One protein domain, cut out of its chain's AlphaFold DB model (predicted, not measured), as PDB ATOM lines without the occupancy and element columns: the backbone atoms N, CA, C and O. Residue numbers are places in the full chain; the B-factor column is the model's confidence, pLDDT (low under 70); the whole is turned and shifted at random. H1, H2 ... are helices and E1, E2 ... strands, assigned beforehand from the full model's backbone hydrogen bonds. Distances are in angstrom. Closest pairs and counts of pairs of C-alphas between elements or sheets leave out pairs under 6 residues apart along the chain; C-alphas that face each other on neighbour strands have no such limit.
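What this domain is: This is residues 19 to 63 of the 66 residues of the protein "Azurin" of Pseudomonas syringae pv. actinidiae (UniProt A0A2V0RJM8). A two-stranded hairpin, E1 and E2, has one helix, H1, packed over one face with its residues 19 to 26, the helix crossing the hairpin and reaching out past E1. Two short helices, H2 and H3, sit beyond the end of the hairpin where E1 begins and E2 ends, while the turn between the strands makes the opposite end of the long axis. The printed part has 45 residues with three named helices and two named strands, in the order H1, H2, E1, E2, H3; the sheet has the order E1 - E2 and is antiparallel, and the class is mixed, helices and strands. The whole is compact, with a radius of gyration of the C-alphas of 10.2 A, and elongated in outline, with spans of 30 by 20 by 14 A.

Where its parts are: H1 is residues 19 to 29, 15.5 A from first to last C-alpha, beginning at C-alpha 19, (176.985, 98.237, 132.407). H2 is the short helix of residues 32 to 35. E1, residues 44 to 48, is 13.3 A long and begins at C-alpha 44, (174.569, 88.153, 133.751). E2, residues 54 to 58, is 13.1 A long. H3, residues 59 to 63, ends at C-alpha 63, (175.047, 92.699, 121.555).

How they stand to each other: The closest C-alphas of H1 and E1 are those of Ala 22 and Phe 45, 6.3 A apart. The closest of H1 and E2 are those of Lys 19 and Val 57, 6.2 A apart. H1 and H2 touch, their closest C-alphas being those of Ala 26 and Ala 35, 4.8 A apart. E1 and E2 form a hairpin, antiparallel at 158 degrees between their directions; N 45 and O 57 are 2.8 A apart and N 47 and O 55 are 2.9 A apart, both pairs within hydrogen-bond range. H1 and H3 only just touch, with 3 pairs of C-alphas within 8 A, the closest those of Leu 23 and Leu 59 at 7.4 A. H2 and H3 are close but not clearly touching, the C-alphas of Ala 35 and Leu 59 being their closest at 7.0 A. H2 and E2 are apart. In H1 every O i to N i+4 pair is within hydrogen-bond range; in H3 0 of 1 is, beside 2 of 2 O i to N i+3 pairs, and H2 is too short for an O i to N i+4 pair.

The domain as a whole: The two C-alphas farthest apart are those of Asp 40, in the link from H2 to E1, and Asp 51, in the link from E1 to E2, at 31.5 A. The printed part has no cut and no long link; the link of 8 residues from H2 to E1 is short, and the others are tight. The mean pLDDT of the printed part is 87.5, and no printed residue is under 70.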
ATOM      1  N   LYS A  19     176.547  99.007 133.577       90.88
ATOM      2  CA  LYS A  19     176.985  98.237 132.407       90.88
ATOM      3  C   LYS A  19     178.503  98.270 132.227       90.88
ATOM      4  O   LYS A  19     179.114  97.215 132.071       90.88
ATOM      5  N   GLU A  20     179.125  99.448 132.251       91.19
ATOM      6  CA  GLU A  20     180.575  99.586 132.071       91.19
ATOM      7  C   GLU A  20     181.342  98.903 133.209       91.19
ATOM      8  O   GLU A  20     182.388  98.296 132.979       91.19
ATOM      9  N   ALA A  21     180.802  98.928 134.431       92.81
ATOM     10  CA  ALA A  21     181.362  98.175 135.551       92.81
ATOM     11  C   ALA A  21     181.271  96.650 135.344       92.81
ATOM     12  O   ALA A  21     182.250  95.947 135.599       92.81
ATOM     13  N   ALA A  22     180.139  96.136 134.849       91.94
ATOM     14  CA  ALA A  22     179.999  94.718 134.505       91.94
ATOM     15  C   ALA A  22     180.974  94.301 133.393       91.94
ATOM     16  O   ALA A  22     181.635  93.269 133.513       91.94
ATOM     17  N   LEU A  23     181.104  95.121 132.343       91.19
ATOM     18  CA  LEU A  23     181.994  94.846 131.216       91.19
ATOM     19  C   LEU A  23     183.465  94.822 131.648       91.19
ATOM     20  O   LEU A  23     184.189  93.892 131.299       91.19
ATOM     21  N   ASP A  24     183.898  95.799 132.449       91.69
ATOM     22  CA  ASP A  24     185.267  95.861 132.971       91.69
ATOM     23  C   ASP A  24     185.611  94.621 133.816       91.69
ATOM     24  O   ASP A  24     186.668  94.008 133.648       91.69
ATOM     25  N   VAL A  25     184.688  94.181 134.679       91.56
ATOM     26  CA  VAL A  25     184.852  92.953 135.473       91.56
ATOM     27  C   VAL A  25     184.908  91.714 134.578       91.56
ATOM     28  O   VAL A  25     185.790  90.869 134.767       91.56
ATOM     29  N   ALA A  26     184.005  91.607 133.601       90.94
ATOM     30  CA  ALA A  26     183.976  90.494 132.658       90.94
ATOM     31  C   ALA A  26     185.300  90.379 131.886       90.94
ATOM     32  O   ALA A  26     185.873  89.293 131.800       90.94
ATOM     33  N   GLN A  27     185.836  91.502 131.400       89.75
ATOM     34  CA  GLN A  27     187.092  91.543 130.645       89.75
ATOM     35  C   GLN A  27     188.320  91.177 131.490       89.75
ATOM     36  O   GLN A  27     189.255  90.560 130.979       89.75
ATOM     37  N   ARG A  28     188.343  91.554 132.774       90.12
ATOM     38  CA  ARG A  28     189.514  91.346 133.645       90.12
ATOM     39  C   ARG A  28     189.580  89.957 134.270       90.12
ATOM     40  O   ARG A  28     190.678  89.436 134.463       90.12
ATOM     41  N   PHE A  29     188.434  89.387 134.643       88.94
ATOM     42  CA  PHE A  29     188.394  88.224 135.538       88.94
ATOM     43  C   PHE A  29     187.747  86.978 134.932       88.94
ATOM     44  O   PHE A  29     187.822  85.908 135.538       88.94
ATOM     45  N   PHE A  30     187.132  87.087 133.755       86.50
ATOM     46  CA  PHE A  30     186.417  85.985 133.118       86.50
ATOM     47  C   PHE A  30     186.993  85.642 131.740       86.50
ATOM     48  O   PHE A  30     187.867  86.318 131.205       86.50
ATOM     49  N   GLN A  31     186.528  84.527 131.171       85.88
ATOM     50  CA  GLN A  31     186.864  84.170 129.793       85.88
ATOM     51  C   GLN A  31     186.255  85.190 128.825       85.88
ATOM     52  O   GLN A  31     185.119  85.608 129.033       85.88
ATOM     53  N   ALA A  32     186.971  85.497 127.739       86.44
ATOM     54  CA  ALA A  32     186.576  86.505 126.748       86.44
ATOM     55  C   ALA A  32     185.103  86.396 126.312       86.44
ATOM     56  O   ALA A  32     184.380  87.380 126.388       86.44
ATOM     57  N   ARG A  33     184.617  85.180 126.031       82.31
ATOM     58  CA  ARG A  33     183.224  84.918 125.627       82.31
ATOM     59  C   ARG A  33     182.133  85.464 126.563       82.31
ATOM     60  O   ARG A  33     181.026  85.728 126.116       82.31
ATOM     61  N   ILE A  34     182.429  85.619 127.857       85.25
ATOM     62  CA  ILE A  34     181.493  86.199 128.832       85.25
ATOM     63  C   ILE A  34     181.420  87.717 128.647       85.25
ATOM     64  O   ILE A  34     180.333  88.285 128.670       85.25
ATOM     65  N   ALA A  35     182.569  88.367 128.445       85.88
ATOM     66  CA  ALA A  35     182.631  89.793 128.130       85.88
ATOM     67  C   ALA A  35     182.035  90.096 126.748       85.88
ATOM     68  O   ALA A  35     181.418  91.142 126.570       85.88
ATOM     69  N   ASP A  36     182.164  89.152 125.814       85.31
ATOM     70  CA  ASP A  36     181.546  89.199 124.490       85.31
ATOM     71  C   ASP A  36     180.035  88.895 124.525       85.31
ATOM     72  O   ASP A  36     179.431  88.765 123.469       85.31
ATOM     73  N   GLY A  37     179.418  88.737 125.705       80.94
ATOM     74  CA  GLY A  37     177.972  88.554 125.848       80.94
ATOM     75  C   GLY A  37     177.421  87.261 125.234       80.94
ATOM     76  O   GLY A  37     176.258  87.232 124.846       80.94
ATOM     77  N   GLU A  38     178.224  86.196 125.101       83.62
ATOM     78  CA  GLU A  38     177.764  84.947 124.478       83.62
ATOM     79  C   GLU A  38     176.535  84.391 125.245       83.62
ATOM     80  O   GLU A  38     176.662  84.131 126.449       83.62
ATOM     81  N   PRO A  39     175.365  84.181 124.597       75.12
ATOM     82  CA  PRO A  39     174.104  83.856 125.287       75.12
ATOM     83  C   PRO A  39     174.126  82.572 126.126       75.12
ATOM     84  O   PRO A  39     173.417  82.465 127.123       75.12
ATOM     85  N   ASP A  40     174.967  81.606 125.754       77.50
ATOM     86  CA  ASP A  40     175.138  80.346 126.485       77.50
ATOM     87  C   ASP A  40     176.167  80.454 127.635       77.50
ATOM     88  O   ASP A  40     176.578  79.448 128.224       77.50
ATOM     89  N   SER A  41     176.619  81.670 127.967       75.25
ATOM     90  CA  SER A  41     177.605  81.946 129.015       75.25
ATOM     91  C   SER A  41     176.995  82.634 130.247       75.25
ATOM     92  O   SER A  41     175.875  83.133 130.229       75.25
ATOM     93  N   ALA A  42     177.743  82.674 131.355       75.25
ATOM     94  CA  ALA A  42     177.343  83.350 132.594       75.25
ATOM     95  C   ALA A  42     177.526  84.883 132.510       75.25
ATOM     96  O   ALA A  42     178.199  85.476 133.349       75.25
ATOM     97  N   CYS A  43     176.965  85.517 131.477       84.50
ATOM     98  CA  CYS A  43     177.139  86.939 131.153       84.50
ATOM     99  C   CYS A  43     176.180  87.892 131.894       84.50
ATOM    100  O   CYS A  43     176.160  89.095 131.633       84.50
ATOM    101  N   THR A  44     175.422  87.369 132.858       89.19
ATOM    102  CA  THR A  44     174.569  88.153 133.751       89.19
ATOM    103  C   THR A  44     175.299  88.537 135.041       89.19
ATOM    104  O   THR A  44     175.756  87.675 135.794       89.19
ATOM    105  N   PHE A  45     175.282  89.825 135.371       90.94
ATOM    106  CA  PHE A  45     175.875  90.410 136.568       90.94
ATOM    107  C   PHE A  45     174.818  91.133 137.401       90.94
ATOM    108  O   PHE A  45     173.860  91.690 136.873       90.94
ATOM    109  N   VAL A  46     175.006  91.161 138.719       94.00
ATOM    110  CA  VAL A  46     174.324  92.125 139.591       94.00
ATOM    111  C   VAL A  46     175.365  93.147 140.007       94.00
ATOM    112  O   VAL A  46     176.324  92.804 140.700       94.00
ATOM    113  N   VAL A  47     175.192  94.383 139.558       93.62
ATOM    114  CA  VAL A  47     176.104  95.489 139.851       93.62
ATOM    115  C   VAL A  47     175.429  96.407 140.850       93.62
ATOM    116  O   VAL A  47     174.264  96.745 140.680       93.62
ATOM    117  N   THR A  48     176.151  96.813 141.888       94.50
ATOM    118  CA  THR A  48     175.661  97.770 142.884       94.50
ATOM    119  C   THR A  48     176.511  99.026 142.814       94.50
ATOM    120  O   THR A  48     177.728  98.957 142.984       94.50
ATOM    121  N   GLY A  49     175.867 100.159 142.551       91.50
ATOM    122  CA  GLY A  49     176.495 101.471 142.547       91.50
ATOM    123  C   GLY A  49     176.883 101.921 143.954       91.50
ATOM    124  O   GLY A  49     176.399 101.403 144.962       91.50
ATOM    125  N   MET A  50     177.750 102.928 144.033       87.06
ATOM    126  CA  MET A  50     178.183 103.512 145.313       87.06
ATOM    127  C   MET A  50     177.052 104.250 146.050       87.06
ATOM    128  O   MET A  50     177.148 104.493 147.250       87.06
ATOM    129  N   ASP A  51     175.972 104.582 145.344       89.38
ATOM    130  CA  ASP A  51     174.714 105.095 145.894       89.38
ATOM    131  C   ASP A  51     173.818 103.991 146.496       89.38
ATOM    132  O   ASP A  51     172.760 104.284 147.057       89.38
ATOM    133  N   GLY A  52     174.241 102.727 146.394       89.44
ATOM    134  CA  GLY A  52     173.521 101.551 146.872       89.44
ATOM    135  C   GLY A  52     172.469 101.016 145.900       89.44
ATOM    136  O   GLY A  52     171.802 100.037 146.239       89.44
ATOM    137  N   GLN A  53     172.305 101.610 144.713       93.88
ATOM    138  CA  GLN A  53     171.365 101.106 143.711       93.88
ATOM    139  C   GLN A  53     171.947  99.891 142.992       93.88
ATOM    140  O   GLN A  53     173.046  99.951 142.436       93.88
ATOM    141  N   SER A  54     171.196  98.789 142.982       95.12
ATOM    142  CA  SER A  54     171.575  97.558 142.289       95.12
ATOM    143  C   SER A  54     170.818  97.392 140.980       95.12
ATOM    144  O   SER A  54     169.604  97.570 140.933       95.12
ATOM    145  N   GLU A  55     171.527  96.951 139.947       94.38
ATOM    146  CA  GLU A  55     170.969  96.624 138.641       94.38
ATOM    147  C   GLU A  55     171.447  95.243 138.186       94.38
ATOM    148  O   GLU A  55     172.599  94.854 138.405       94.38
ATOM    149  N   LYS A  56     170.540  94.489 137.559       93.94
ATOM    150  CA  LYS A  56     170.884  93.255 136.859       93.94
ATOM    151  C   LYS A  56     171.282  93.625 135.433       93.94
ATOM    152  O   LYS A  56     170.437  94.068 134.667       93.94
ATOM    153  N   VAL A  57     172.542  93.403 135.095       91.38
ATOM    154  CA  VAL A  57     173.106  93.662 133.771       91.38
ATOM    155  C   VAL A  57     173.287  92.329 133.064       91.38
ATOM    156  O   VAL A  57     174.014  91.473 133.560       91.38
ATOM    157  N   ASP A  58     172.649  92.143 131.918       90.75
ATOM    158  CA  ASP A  58     172.940  91.024 131.024       90.75
ATOM    159  C   ASP A  58     173.781  91.534 129.854       90.75
ATOM    160  O   ASP A  58     173.315  92.367 129.079       90.75
ATOM    161  N   LEU A  59     175.040  91.098 129.740       89.00
ATOM    162  CA  LEU A  59     175.902  91.576 128.655       89.00
ATOM    163  C   LEU A  59     175.421  91.096 127.276       89.00
ATOM    164  O   LEU A  59     175.708  91.775 126.288       89.00
ATOM    165  N   ALA A  60     174.655  90.000 127.197       87.75
ATOM    166  CA  ALA A  60     174.084  89.523 125.937       87.75
ATOM    167  C   ALA A  60     173.039  90.491 125.358       87.75
ATOM    168  O   ALA A  60     172.972  90.667 124.139       87.75
ATOM    169  N   ASP A  61     172.269  91.174 126.214       85.06
ATOM    170  CA  ASP A  61     171.230  92.125 125.784       85.06
ATOM    171  C   ASP A  61     171.817  93.315 125.008       85.06
ATOM    172  O   ASP A  61     171.137  93.937 124.190       85.06
ATOM    173  N   TYR A  62     173.100  93.610 125.218       74.31
ATOM    174  CA  TYR A  62     173.784  94.731 124.583       74.31
ATOM    175  C   TYR A  62     174.500  94.377 123.277       74.31
ATOM    176  O   TYR A  62     175.059  95.275 122.648       74.31
ATOM    177  N   LEU A  63     174.480  93.111 122.846       70.06
ATOM    178  CA  LEU A  63     175.047  92.699 121.555       70.06
ATOM    179  C   LEU A  63     174.215  93.145 120.351       70.06
ATOM    180  O   LEU A  63     174.710  93.140 119.227       70.06
TER     181      LEU A  63